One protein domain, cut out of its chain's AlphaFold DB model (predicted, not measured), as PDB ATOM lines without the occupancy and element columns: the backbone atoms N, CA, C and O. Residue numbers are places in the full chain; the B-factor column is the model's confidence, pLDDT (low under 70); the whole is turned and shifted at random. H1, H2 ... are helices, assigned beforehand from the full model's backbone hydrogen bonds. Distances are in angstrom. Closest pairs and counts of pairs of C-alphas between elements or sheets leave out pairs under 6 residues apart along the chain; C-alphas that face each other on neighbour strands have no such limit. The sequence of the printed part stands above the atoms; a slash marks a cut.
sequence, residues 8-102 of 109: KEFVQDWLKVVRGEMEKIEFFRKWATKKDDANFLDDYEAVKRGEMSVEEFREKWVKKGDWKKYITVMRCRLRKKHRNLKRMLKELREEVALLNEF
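This is residues 8 to 102 of the 109 residues of an uncharacterized protein of Thermoprotei archaeon (UniProt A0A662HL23). One long straight helix, H5, makes the length of a rod, with two small helical hairpins gathered at its beginning. The hairpin of H1 and H2 packs on residues 67 to 71 of H5 through H2, the hairpin of H3 and H4 makes a head beyond that end, and residues 79 to 102 of H5 stick out as a bare arm. The printed part has 95 residues with five named helices, H1 to H5 in order, and no named strand: all helix. It is extended, with a radius of gyration of the C-alphas of 20.3 A and spans of 72 by 27 by 19 A.

H1, residues 8 to 19, touches H2, residues 24 to 31, in a hairpin with a shallow tilt of 7 degrees, opposite ways; their closest C-alphas, of Val 17 and Lys 24, are 5.8 A apart. H3, residues 40 to 49, is close to H2 but not clearly touching, the closest C-alphas being Arg 29 and Leu 41 at 7.3 A. H3 touches H4, residues 54 to 63, in a second hairpin with a shallow tilt of 8 degrees, opposite ways; the closest C-alphas, of Val 47 and Val 54, are 6.2 A apart. H5, residues 66 to 102, touches H2 with residues 67 to 71 alone, about perpendicular at 79 degrees; the closest C-alphas, of Trp 31 and Trp 67, are 7.0 A apart. H1 and H5 are near each other, while H3 and H4 are both apart from H5. In H1, H2, H3, H4 and H5 every O i to N i+4 pair is within hydrogen-bond range.

H1 begins at C-alpha 8 (44.784, -3.388, -12.729) and is 16.5 A long. H2 is 10.6 A long, and H3 and H4 are 14.2 A each. H5 runs 53.6 A from C-alpha 66 (46.211, 15.981, -5.261) to C-alpha 102 (66.027, -27.825, -29.004).

The two C-alphas farthest apart, of Glu 51 and Phe 102, are 72.2 A apart. The printed part has no cut and no long link. The pLDDT is under 70 at residues 33 to 39, 41 and 61 to 68.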
ATOM      1  N   LYS A   8      45.715  -2.809 -11.748       93.06
ATOM      2  CA  LYS A   8      44.784  -3.388 -12.729       93.06
ATOM      3  C   LYS A   8      43.413  -2.723 -12.635       93.06
ATOM      4  O   LYS A   8      42.908  -2.277 -13.657       93.06
ATOM      5  N   GLU A   9      42.869  -2.599 -11.425       94.38
ATOM      6  CA  GLU A   9      41.594  -1.912 -11.180       94.38
ATOM      7  C   GLU A   9      41.637  -0.461 -11.670       94.38
ATOM      8  O   GLU A   9      40.743  -0.038 -12.392       94.38
ATOM      9  N   PHE A  10      42.713   0.281 -11.377       92.25
ATOM     10  CA  PHE A  10      42.880   1.655 -11.866       92.25
ATOM     11  C   PHE A  10      42.827   1.740 -13.395       92.25
ATOM     12  O   PHE A  10      42.158   2.608 -13.953       92.25
ATOM     13  N   VAL A  11      43.539   0.844 -14.088       92.25
ATOM     14  CA  VAL A  11      43.542   0.803 -15.557       92.25
ATOM     15  C   VAL A  11      42.163   0.426 -16.091       92.25
ATOM     16  O   VAL A  11      41.695   1.054 -17.035       92.25
ATOM     17  N   GLN A  12      41.505  -0.567 -15.492       95.50
ATOM     18  CA  GLN A  12      40.170  -1.006 -15.896       95.50
ATOM     19  C   GLN A  12      39.136   0.107 -15.733       95.50
ATOM     20  O   GLN A  12      38.403   0.382 -16.677       95.50
ATOM     21  N   ASP A  13      39.117   0.788 -14.591       93.75
ATOM     22  CA  ASP A  13      38.204   1.907 -14.357       93.75
ATOM     23  C   ASP A  13      38.470   3.054 -15.338       93.75
ATOM     24  O   ASP A  13      37.536   3.637 -15.882       93.75
ATOM     25  N   TRP A  14      39.738   3.351 -15.642       91.25
ATOM     26  CA  TRP A  14      40.060   4.375 -16.636       91.25
ATOM     27  C   TRP A  14      39.566   3.990 -18.036       91.25
ATOM     28  O   TRP A  14      39.076   4.840 -18.777       91.25
ATOM     29  N   LEU A  15      39.659   2.711 -18.410       93.06
ATOM     30  CA  LEU A  15      39.110   2.225 -19.676       93.06
ATOM     31  C   LEU A  15      37.583   2.335 -19.710       93.06
ATOM     32  O   LEU A  15      37.053   2.757 -20.734       93.06
ATOM     33  N   LYS A  16      36.890   2.037 -18.604       95.56
ATOM     34  CA  LYS A  16      35.438   2.252 -18.489       95.56
ATOM     35  C   LYS A  16      35.071   3.715 -18.721       95.56
ATOM     36  O   LYS A  16      34.159   3.995 -19.489       95.56
ATOM     37  N   VAL A  17      35.837   4.650 -18.150       89.00
ATOM     38  CA  VAL A  17      35.648   6.092 -18.387       89.00
ATOM     39  C   VAL A  17      35.777   6.450 -19.863       89.00
ATOM     40  O   VAL A  17      34.950   7.181 -20.399       89.00
ATOM     41  N   VAL A  18      36.812   5.945 -20.539       88.06
ATOM     42  CA  VAL A  18      37.036   6.224 -21.969       88.06
ATOM     43  C   VAL A  18      35.931   5.625 -22.843       88.06
ATOM     44  O   VAL A  18      35.581   6.214 -23.860       88.06
ATOM     45  N   ARG A  19      35.370   4.481 -22.443       95.19
ATOM     46  CA  ARG A  19      34.263   3.810 -23.142       95.19
ATOM     47  C   ARG A  19      32.884   4.394 -22.827       95.19
ATOM     48  O   ARG A  19      31.914   3.982 -23.448       95.19
ATOM     49  N   GLY A  20      32.788   5.321 -21.874       90.88
ATOM     50  CA  GLY A  20      31.510   5.854 -21.394       90.88
ATOM     51  C   GLY A  20      30.744   4.911 -20.457       90.88
ATOM     52  O   GLY A  20      29.601   5.191 -20.125       90.88
ATOM     53  N   GLU A  21      31.364   3.819 -20.004       95.31
ATOM     54  CA  GLU A  21      30.789   2.844 -19.059       95.31
ATOM     55  C   GLU A  21      30.886   3.310 -17.592       95.31
ATOM     56  O   GLU A  21      30.303   2.699 -16.701       95.31
ATOM     57  N   MET A  22      31.675   4.352 -17.324       89.62
ATOM     58  CA  MET A  22      31.856   4.964 -16.007       89.62
ATOM     59  C   MET A  22      31.953   6.476 -16.182       89.62
ATOM     60  O   MET A  22      32.676   6.964 -17.054       89.62
ATOM     61  N   GLU A  23      31.282   7.244 -15.330       81.44
ATOM     62  CA  GLU A  23      31.441   8.691 -15.376       81.44
ATOM     63  C   GLU A  23      32.826   9.106 -14.860       81.44
ATOM     64  O   GLU A  23      33.348   8.566 -13.880       81.44
ATOM     65  N   LYS A  24      33.430  10.139 -15.467       78.62
ATOM     66  CA  LYS A  24      34.714  10.703 -14.995       78.62
ATOM     67  C   LYS A  24      34.680  11.047 -13.504       78.62
ATOM     68  O   LYS A  24      35.684  10.905 -12.813       78.62
ATOM     69  N   ILE A  25      33.526  11.499 -13.023       74.69
ATOM     70  CA  ILE A  25      33.317  11.899 -11.636       74.69
ATOM     71  C   ILE A  25      33.383  10.704 -10.673       74.69
ATOM     72  O   ILE A  25      34.004  10.799  -9.616       74.69
ATOM     73  N   GLU A  26      32.841   9.554 -11.077       80.75
ATOM     74  CA  GLU A  26      32.908   8.296 -10.332       80.75
ATOM     75  C   GLU A  26      34.350   7.778 -10.258       80.75
ATOM     76  O   GLU A  26      34.835   7.385  -9.193       80.75
ATOM     77  N   PHE A  27      35.093   7.883 -11.360       85.81
ATOM     78  CA  PHE A  27      36.517   7.564 -11.370       85.81
ATOM     79  C   PHE A  27      37.305   8.442 -10.393       85.81
ATOM     80  O   PHE A  27      38.108   7.942  -9.602       85.81
ATOM     81  N   PHE A  28      37.067   9.756 -10.403       77.31
ATOM     82  CA  PHE A  28      37.740  10.655  -9.470       77.31
ATOM     83  C   PHE A  28      37.331  10.393  -8.016       77.31
ATOM     84  O   PHE A  28      38.213  10.419  -7.164       77.31
ATOM     85  N   ARG A  29      36.069  10.036  -7.719       74.56
ATOM     86  CA  ARG A  29      35.647   9.602  -6.366       74.56
ATOM     87  C   ARG A  29      36.514   8.467  -5.840       74.56
ATOM     88  O   ARG A  29      36.949   8.492  -4.692       74.56
ATOM     89  N   LYS A  30      36.769   7.473  -6.687       82.06
ATOM     90  CA  LYS A  30      37.498   6.262  -6.304       82.06
ATOM     91  C   LYS A  30      39.006   6.483  -6.165       82.06
ATOM     92  O   LYS A  30      39.649   5.830  -5.341       82.06
ATOM     93  N   TRP A  31      39.577   7.376  -6.975       81.75
ATOM     94  CA  TRP A  31      41.032   7.495  -7.137       81.75
ATOM     95  C   TRP A  31      41.633   8.833  -6.684       81.75
ATOM     96  O   TRP A  31      42.856   8.969  -6.700       81.75
ATOM     97  N   ALA A  32      40.827   9.812  -6.269       70.38
ATOM     98  CA  ALA A  32      41.330  11.037  -5.658       70.38
ATOM     99  C   ALA A  32      41.943  10.757  -4.275       70.38
ATOM    100  O   ALA A  32      41.457   9.931  -3.502       70.38
ATOM    101  N   THR A  33      43.025  11.460  -3.950       62.16
ATOM    102  CA  THR A  33      43.625  11.444  -2.615       62.16
ATOM    103  C   THR A  33      42.819  12.344  -1.679       62.16
ATOM    104  O   THR A  33      42.630  13.525  -1.959       62.16
ATOM    105  N   LYS A  34      42.346  11.790  -0.553       55.91
ATOM    106  CA  LYS A  34      41.799  12.579   0.558       55.91
ATOM    107  C   LYS A  34      42.969  13.202   1.305       55.91
ATOM    108  O   LYS A  34      43.618  12.523   2.098       55.91
ATOM    109  N   LYS A  35      43.276  14.460   1.019       47.66
ATOM    110  CA  LYS A  35      44.196  15.239   1.839       47.66
ATOM    111  C   LYS A  35      43.435  16.451   2.362       47.66
ATOM    112  O   LYS A  35      42.940  17.256   1.576       47.66
ATOM    113  N   ASP A  36      43.311  16.506   3.684       50.22
ATOM    114  CA  ASP A  36      42.721  17.601   4.458       50.22
ATOM    115  C   ASP A  36      41.228  17.842   4.191       50.22
ATOM    116  O   ASP A  36      40.921  18.854   3.563       50.22
ATOM    117  N   ASP A  37      40.345  16.914   4.614       54.66
ATOM    118  CA  ASP A  37      38.856  16.981   4.702       54.66
ATOM    119  C   ASP A  37      38.078  17.649   3.548       54.66
ATOM    120  O   ASP A  37      36.865  17.823   3.592       54.66
ATOM    121  N   ALA A  38      38.764  17.983   2.465       57.81
ATOM    122  CA  ALA A  38      38.271  18.713   1.326       57.81
ATOM    123  C   ALA A  38      38.136  17.723   0.186       57.81
ATOM    124  O   ALA A  38      39.108  17.149  -0.315       57.81
ATOM    125  N   ASN A  39      36.894  17.523  -0.213       67.81
ATOM    126  CA  ASN A  39      36.525  16.610  -1.264       67.81
ATOM    127  C   ASN A  39      36.299  17.412  -2.549       67.81
ATOM    128  O   ASN A  39      35.397  18.244  -2.611       67.81
ATOM    129  N   PHE A  40      37.102  17.145  -3.585       70.31
ATOM    130  CA  PHE A  40      36.973  17.762  -4.920       70.31
ATOM    131  C   PHE A  40      35.550  17.719  -5.441       70.31
ATOM    132  O   PHE A  40      35.111  18.623  -6.140       70.31
ATOM    133  N   LEU A  41      34.833  16.662  -5.086       68.38
ATOM    134  CA  LEU A  41      33.462  16.472  -5.496       68.38
ATOM    135  C   LEU A  41      32.458  17.298  -4.726       68.38
ATOM    136  O   LEU A  41      31.519  17.761  -5.352       68.38
ATOM    137  N   ASP A  42      32.642  17.492  -3.425       76.75
ATOM    138  CA  ASP A  42      31.714  18.322  -2.655       76.75
ATOM    139  C   ASP A  42      31.806  19.763  -3.156       76.75
ATOM    140  O   ASP A  42      30.787  20.404  -3.385       76.75
ATOM    141  N   ASP A  43      33.024  20.207  -3.476       77.69
ATOM    142  CA  ASP A  43      33.261  21.489  -4.132       77.69
ATOM    143  C   ASP A  43      32.719  21.519  -5.577       77.69
ATOM    144  O   ASP A  43      32.176  22.529  -6.008       77.69
ATOM    145  N   TYR A  44      32.833  20.430  -6.347       76.75
ATOM    146  CA  TYR A  44      32.337  20.377  -7.732       76.75
ATOM    147  C   TYR A  44      30.804  20.363  -7.794       76.75
ATOM    148  O   TYR A  44      30.204  21.006  -8.655       76.75
ATOM    149  N   GLU A  45      30.164  19.651  -6.870       80.06
ATOM    150  CA  GLU A  45      28.715  19.663  -6.698       80.06
ATOM    151  C   GLU A  45      28.243  21.016  -6.159       80.06
ATOM    152  O   GLU A  45      27.242  21.529  -6.645       80.06
ATOM    153  N   ALA A  46      28.982  21.650  -5.240       83.44
ATOM    154  CA  ALA A  46      28.701  23.018  -4.804       83.44
ATOM    155  C   ALA A  46      28.743  24.002  -5.985       83.44
ATOM    156  O   ALA A  46      27.854  24.840  -6.113       83.44
ATOM    157  N   VAL A  47      29.694  23.849  -6.918       85.19
ATOM    158  CA  VAL A  47      29.711  24.629  -8.170       85.19
ATOM    159  C   VAL A  47      28.478  24.355  -9.025       85.19
ATOM    160  O   VAL A  47      27.864  25.293  -9.529       85.19
ATOM    161  N   LYS A  48      28.069  23.088  -9.181       82.19
ATOM    162  CA  LYS A  48      26.841  22.748  -9.920       82.19
ATOM    163  C   LYS A  48      25.578  23.311  -9.272       82.19
ATOM    164  O   LYS A  48      24.663  23.697  -9.992       82.19
ATOM    165  N   ARG A  49      25.523  23.348  -7.939       88.38
ATOM    166  CA  ARG A  49      24.410  23.911  -7.160       88.38
ATOM    167  C   ARG A  49      24.441  25.441  -7.074       88.38
ATOM    168  O   ARG A  49      23.483  26.027  -6.586       88.38
ATOM    169  N   GLY A  50      25.507  26.088  -7.552       86.06
ATOM    170  CA  GLY A  50      25.704  27.537  -7.441       86.06
ATOM    171  C   GLY A  50      26.126  28.010  -6.044       86.06
ATOM    172  O   GLY A  50      26.162  29.208  -5.793       86.06
ATOM    173  N   GLU A  51      26.462  27.087  -5.142       89.56
ATOM    174  CA  GLU A  51      26.947  27.346  -3.777       89.56
ATOM    175  C   GLU A  51      28.432  27.755  -3.744       89.56
ATOM    176  O   GLU A  51      28.913  28.260  -2.734       89.56
ATOM    177  N   MET A  52      29.166  27.519  -4.835       86.25
ATOM    178  CA  MET A  52      30.571  27.891  -5.005       86.25
ATOM    179  C   MET A  52      30.795  28.432  -6.418       86.25
ATOM    180  O   MET A  52      30.275  27.880  -7.389       86.25
ATOM    181  N   SER A  53      31.596  29.487  -6.558       86.12
ATOM    182  CA  SER A  53      31.942  30.010  -7.884       86.12
ATOM    183  C   SER A  53      32.942  29.105  -8.621       86.12
ATOM    184  O   SER A  53      33.758  28.399  -8.020       86.12
ATOM    185  N   VAL A  54      32.914  29.136  -9.959       77.69
ATOM    186  CA  VAL A  54      33.887  28.401 -10.790       77.69
ATOM    187  C   VAL A  54      35.312  28.905 -10.526       77.69
ATOM    188  O   VAL A  54      36.248  28.101 -10.513       77.69
ATOM    189  N   GLU A  55      35.488  30.207 -10.292       80.62
ATOM    190  CA  GLU A  55      36.754  30.828  -9.897       80.62
ATOM    191  C   GLU A  55      37.273  30.306  -8.547       80.62
ATOM    192  O   GLU A  55      38.412  29.836  -8.498       80.62
ATOM    193  N   GLU A  56      36.454  30.287  -7.486       79.31
ATOM    194  CA  GLU A  56      36.856  29.740  -6.174       79.31
ATOM    195  C   GLU A  56      37.234  28.264  -6.267       79.31
ATOM    196  O   GLU A  56      38.255  27.826  -5.727       79.31
ATOM    197  N   PHE A  57      36.441  27.487  -7.005       78.12
ATOM    198  CA  PHE A  57      36.730  26.084  -7.253       78.12
ATOM    199  C   PHE A  57      38.078  25.903  -7.957       78.12
ATOM    200  O   PHE A  57      38.893  25.055  -7.574       78.12
ATOM    201  N   ARG A  58      38.341  26.714  -8.988       70.50
ATOM    202  CA  ARG A  58      39.614  26.693  -9.711       70.50
ATOM    203  C   ARG A  58      40.766  27.067  -8.795       70.50
ATOM    204  O   ARG A  58      41.732  26.316  -8.772       70.50
ATOM    205  N   GLU A  59      40.695  28.142  -8.019       73.62
ATOM    206  CA  GLU A  59      41.781  28.518  -7.102       73.62
ATOM    207  C   GLU A  59      42.073  27.431  -6.063       73.62
ATOM    208  O   GLU A  59      43.235  27.054  -5.857       73.62
ATOM    209  N   LYS A  60      41.015  26.861  -5.470       72.38
ATOM    210  CA  LYS A  60      41.109  25.792  -4.470       72.38
ATOM    211  C   LYS A  60      41.799  24.552  -5.038       72.38
ATOM    212  O   LYS A  60      42.704  24.010  -4.404       72.38
ATOM    213  N   TRP A  61      41.456  24.140  -6.258       65.69
ATOM    214  CA  TRP A  61      41.956  22.898  -6.867       65.69
ATOM    215  C   TRP A  61      43.168  23.051  -7.788       65.69
ATOM    216  O   TRP A  61      43.866  22.068  -8.052       65.69
ATOM    217  N   VAL A  62      43.475  24.267  -8.239       61.91
ATOM    218  CA  VAL A  62      44.771  24.606  -8.843       61.91
ATOM    219  C   VAL A  62      45.866  24.511  -7.779       61.91
ATOM    220  O   VAL A  62      46.913  23.928  -8.059       61.91
ATOM    221  N   LYS A  63      45.605  24.976  -6.545       55.91
ATOM    222  CA  LYS A  63      46.524  24.813  -5.403       55.91
ATOM    223  C   LYS A  63      46.504  23.393  -4.808       55.91
ATOM    224  O   LYS A  63      47.571  22.842  -4.546       55.91
ATOM    225  N   LYS A  64      45.334  22.753  -4.645       58.00
ATOM    226  CA  LYS A  64      45.175  21.383  -4.089       58.00
ATOM    227  C   LYS A  64      45.250  20.260  -5.143       58.00
ATOM    228  O   LYS A  64      44.408  19.369  -5.157       58.00
ATOM    229  N   GLY A  65      46.241  20.263  -6.039       52.75
ATOM    230  CA  GLY A  65      46.391  19.330  -7.182       52.75
ATOM    231  C   GLY A  65      46.583  17.824  -6.878       52.75
ATOM    232  O   GLY A  65      47.343  17.144  -7.570       52.75
ATOM    233  N   ASP A  66      45.918  17.277  -5.866       59.69
ATOM    234  CA  ASP A  66      46.211  15.981  -5.261       59.69
ATOM    235  C   ASP A  66      45.729  14.794  -6.116       59.69
ATOM    236  O   ASP A  66      46.494  13.868  -6.398       59.69
ATOM    237  N   TRP A  67      44.524  14.868  -6.695       60.50
ATOM    238  CA  TRP A  67      44.050  13.838  -7.629       60.50
ATOM    239  C   TRP A  67      44.892  13.794  -8.915       60.50
ATOM    240  O   TRP A  67      45.232  12.716  -9.412       60.50
ATOM    241  N   LYS A  68      45.317  14.962  -9.424       68.44
ATOM    242  CA  LYS A  68      46.239  15.056 -10.570       68.44
ATOM    243  C   LYS A  68      47.578  14.421 -10.226       68.44
ATOM    244  O   LYS A  68      48.147  13.719 -11.065       68.44
ATOM    245  N   LYS A  69      48.070  14.618  -8.998       71.81
ATOM    246  CA  LYS A  69      49.310  14.014  -8.506       71.81
ATOM    247  C   LYS A  69      49.195  12.493  -8.425       71.81
ATOM    248  O   LYS A  69      50.062  11.813  -8.970       71.81
ATOM    249  N   TYR A  70      48.119  11.955  -7.848       75.00
ATOM    250  CA  TYR A  70      47.896  10.507  -7.784       75.00
ATOM    251  C   TYR A  70      47.843   9.869  -9.177       75.00
ATOM    252  O   TYR A  70      48.583   8.922  -9.456       75.00
ATOM    253  N   ILE A  71      47.047  10.432 -10.091       77.50
ATOM    254  CA  ILE A  71      46.949   9.943 -11.475       77.50
ATOM    255  C   ILE A  71      48.301  10.042 -12.187       77.50
ATOM    256  O   ILE A  71      48.699   9.117 -12.894       77.50
ATOM    257  N   THR A  72      49.038  11.135 -11.987       81.81
ATOM    258  CA  THR A  72      50.369  11.327 -12.582       81.81
ATOM    259  C   THR A  72      51.355  10.275 -12.084       81.81
ATOM    260  O   THR A  72      52.027   9.628 -12.890       81.81
ATOM    261  N   VAL A  73      51.403  10.039 -10.770       83.31
ATOM    262  CA  VAL A  73      52.233   8.992 -10.161       83.31
ATOM    263  C   VAL A  73      51.845   7.620 -10.708       83.31
ATOM    264  O   VAL A  73      52.724   6.860 -11.126       83.31
ATOM    265  N   MET A  74      50.546   7.320 -10.786       87.19
ATOM    266  CA  MET A  74      50.052   6.051 -11.316       87.19
ATOM    267  C   MET A  74      50.457   5.861 -12.783       87.19
ATOM    268  O   MET A  74      51.028   4.829 -13.134       87.19
ATOM    269  N   ARG A  75      50.291   6.881 -13.636       87.62
ATOM    270  CA  ARG A  75      50.753   6.848 -15.037       87.62
ATOM    271  C   ARG A  75      52.257   6.611 -15.137       87.62
ATOM    272  O   ARG A  75      52.686   5.788 -15.945       87.62
ATOM    273  N   CYS A  76      53.067   7.291 -14.326       90.19
ATOM    274  CA  CYS A  76      54.516   7.083 -14.295       90.19
ATOM    275  C   CYS A  76      54.882   5.645 -13.903       90.19
ATOM    276  O   CYS A  76      55.731   5.023 -14.549       90.19
ATOM    277  N   ARG A  77      54.213   5.091 -12.887       89.25
ATOM    278  CA  ARG A  77      54.422   3.717 -12.418       89.25
ATOM    279  C   ARG A  77      54.057   2.691 -13.486       89.25
ATOM    280  O   ARG A  77      54.871   1.823 -13.805       89.25
ATOM    281  N   LEU A  78      52.888   2.850 -14.104       93.12
ATOM    282  CA  LEU A  78      52.414   2.001 -15.195       93.12
ATOM    283  C   LEU A  78      53.344   2.072 -16.413       93.12
ATOM    284  O   LEU A  78      53.675   1.034 -16.976       93.12
ATOM    285  N   ARG A  79      53.857   3.256 -16.781       93.38
ATOM    286  CA  ARG A  79      54.842   3.401 -17.874       93.38
ATOM    287  C   ARG A  79      56.135   2.631 -17.612       93.38
ATOM    288  O   ARG A  79      56.678   2.032 -18.538       93.38
ATOM    289  N   LYS A  80      56.657   2.666 -16.379       92.88
ATOM    290  CA  LYS A  80      57.853   1.893 -16.003       92.88
ATOM    291  C   LYS A  80      57.575   0.391 -16.098       92.88
ATOM    292  O   LYS A  80      58.336  -0.325 -16.741       92.88
ATOM    293  N   LYS A  81      56.451  -0.072 -15.539       93.25
ATOM    294  CA  LYS A  81      56.057  -1.488 -15.610       93.25
ATOM    295  C   LYS A  81      55.836  -1.962 -17.042       93.25
ATOM    296  O   LYS A  81      56.333  -3.019 -17.399       93.25
ATOM    297  N   HIS A  82      55.173  -1.166 -17.872       92.94
ATOM    298  CA  HIS A  82      54.942  -1.481 -19.280       92.94
ATOM    299  C   HIS A  82      56.252  -1.658 -20.060       92.94
ATOM    300  O   HIS A  82      56.392  -2.629 -20.798       92.94
ATOM    301  N   ARG A  83      57.241  -0.773 -19.854       92.69
ATOM    302  CA  ARG A  83      58.579  -0.935 -20.448       92.69
ATOM    303  C   ARG A  83      59.250  -2.234 -20.006       92.69
ATOM    304  O   ARG A  83      59.742  -2.976 -20.848       92.69
ATOM    305  N   ASN A  84      59.213  -2.535 -18.710       92.56
ATOM    306  CA  ASN A  84      59.818  -3.755 -18.175       92.56
ATOM    307  C   ASN A  84      59.122  -5.021 -18.697       92.56
ATOM    308  O   ASN A  84      59.800  -5.969 -19.067       92.56
ATOM    309  N   LEU A  85      57.787  -5.025 -18.770       93.12
ATOM    310  CA  LEU A  85      57.015  -6.147 -19.311       93.12
ATOM    311  C   LEU A  85      57.327  -6.392 -20.789       93.12
ATOM    312  O   LEU A  85      57.473  -7.541 -21.180       93.12
ATOM    313  N   LYS A  86      57.482  -5.335 -21.597       93.00
ATOM    314  CA  LYS A  86      57.905  -5.477 -22.999       93.00
ATOM    315  C   LYS A  86      59.281  -6.127 -23.127       93.00
ATOM    316  O   LYS A  86      59.457  -6.971 -23.997       93.00
ATOM    317  N   ARG A  87      60.232  -5.747 -22.268       93.62
ATOM    318  CA  ARG A  87      61.569  -6.352 -22.251       93.62
ATOM    319  C   ARG A  87      61.504  -7.831 -21.865       93.62
ATOM    320  O   ARG A  87      61.969  -8.656 -22.632       93.62
ATOM    321  N   MET A  88      60.830  -8.154 -20.758       92.88
ATOM    322  CA  MET A  88      60.650  -9.543 -20.310       92.88
ATOM    323  C   MET A  88      59.943 -10.406 -21.363       92.88
ATOM    324  O   MET A  88      60.312 -11.550 -21.570       92.88
ATOM    325  N   LEU A  89      58.930  -9.865 -22.050       94.88
ATOM    326  CA  LEU A  89      58.240 -10.585 -23.122       94.88
ATOM    327  C   LEU A  89      59.173 -10.895 -24.297       94.88
ATOM    328  O   LEU A  89      59.004 -11.927 -24.937       94.88
ATOM    329  N   LYS A  90      60.120 -10.003 -24.604       95.75
ATOM    330  CA  LYS A  90      61.126 -10.240 -25.641       95.75
ATOM    331  C   LYS A  90      62.064 -11.378 -25.228       95.75
ATOM    332  O   LYS A  90      62.180 -12.332 -25.982       95.75
ATOM    333  N   GLU A  91      62.630 -11.295 -24.025       95.69
ATOM    334  CA  GLU A  91      63.528 -12.316 -23.455       95.69
ATOM    335  C   GLU A  91      62.841 -13.695 -23.421       95.69
ATOM    336  O   GLU A  91      63.352 -14.659 -23.978       95.69
ATOM    337  N   LEU A  92      61.611 -13.773 -22.900       96.06
ATOM    338  CA  LEU A  92      60.836 -15.021 -22.865       96.06
ATOM    339  C   LEU A  92      60.542 -15.590 -24.257       96.06
ATOM    340  O   LEU A  92      60.482 -16.801 -24.422       96.06
ATOM    341  N   ARG A  93      60.316 -14.740 -25.266       96.88
ATOM    342  CA  ARG A  93      60.099 -15.207 -26.644       96.88
ATOM    343  C   ARG A  93      61.367 -15.805 -27.242       96.88
ATOM    344  O   ARG A  93      61.260 -16.789 -27.962       96.88
ATOM    345  N   GLU A  94      62.523 -15.208 -26.961       96.25
ATOM    346  CA  GLU A  94      63.827 -15.724 -27.389       96.25
ATOM    347  C   GLU A  94      64.113 -17.074 -26.715       96.25
ATOM    348  O   GLU A  94      64.430 -18.038 -27.403       96.25
ATOM    349  N   GLU A  95      63.887 -17.185 -25.402       95.88
ATOM    350  CA  GLU A  95      64.030 -18.450 -24.668       95.88
ATOM    351  C   GLU A  95      63.080 -19.539 -25.185       95.88
ATOM    352  O   GLU A  95      63.507 -20.661 -25.440       95.88
ATOM    353  N   VAL A  96      61.800 -19.216 -25.397       96.81
ATOM    354  CA  VAL A  96      60.823 -20.170 -25.949       96.81
ATOM    355  C   VAL A  96      61.218 -20.621 -27.355       96.81
ATOM    356  O   VAL A  96      61.060 -21.796 -27.669       96.81
ATOM    357  N   ALA A  97      61.737 -19.725 -28.199       96.25
ATOM    358  CA  ALA A  97      62.203 -20.094 -29.533       96.25
ATOM    359  C   ALA A  97      63.376 -21.084 -29.471       96.25
ATOM    360  O   ALA A  97      63.331 -22.101 -30.157       96.25
ATOM    361  N   LEU A  98      64.360 -20.831 -28.601       95.31
ATOM    362  CA  LEU A  98      65.494 -21.735 -28.381       95.31
ATOM    363  C   LEU A  98      65.047 -23.105 -27.862       95.31
ATOM    364  O   LEU A  98      65.518 -24.131 -28.340       95.31
ATOM    365  N   LEU A  99      64.125 -23.133 -26.896       94.50
ATOM    366  CA  LEU A  99      63.592 -24.387 -26.366       94.50
ATOM    367  C   LEU A  99      62.804 -25.155 -27.427       94.50
ATOM    368  O   LEU A  99      62.966 -26.363 -27.538       94.50
ATOM    369  N   ASN A 100      61.978 -24.472 -28.222       94.19
ATOM    370  CA  ASN A 100      61.250 -25.108 -29.317       94.19
ATOM    371  C   ASN A 100      62.206 -25.715 -30.347       94.19
ATOM    372  O   ASN A 100      61.957 -26.822 -30.805       94.19
ATOM    373  N   GLU A 101      63.286 -25.013 -30.696       93.25
ATOM    374  CA  GLU A 101      64.322 -25.539 -31.586       93.25
ATOM    375  C   GLU A 101      64.979 -26.779 -30.975       93.25
ATOM    376  O   GLU A 101      64.994 -27.830 -31.609       93.25
ATOM    377  N   PHE A 102      65.417 -26.702 -29.716       91.50
ATOM    378  CA  PHE A 102      66.027 -27.825 -29.004       91.50
ATOM    379  C   PHE A 102      65.114 -29.058 -28.944       91.50
ATOM    380  O   PHE A 102      65.545 -30.152 -29.285       91.50
TER     381      PHE A 102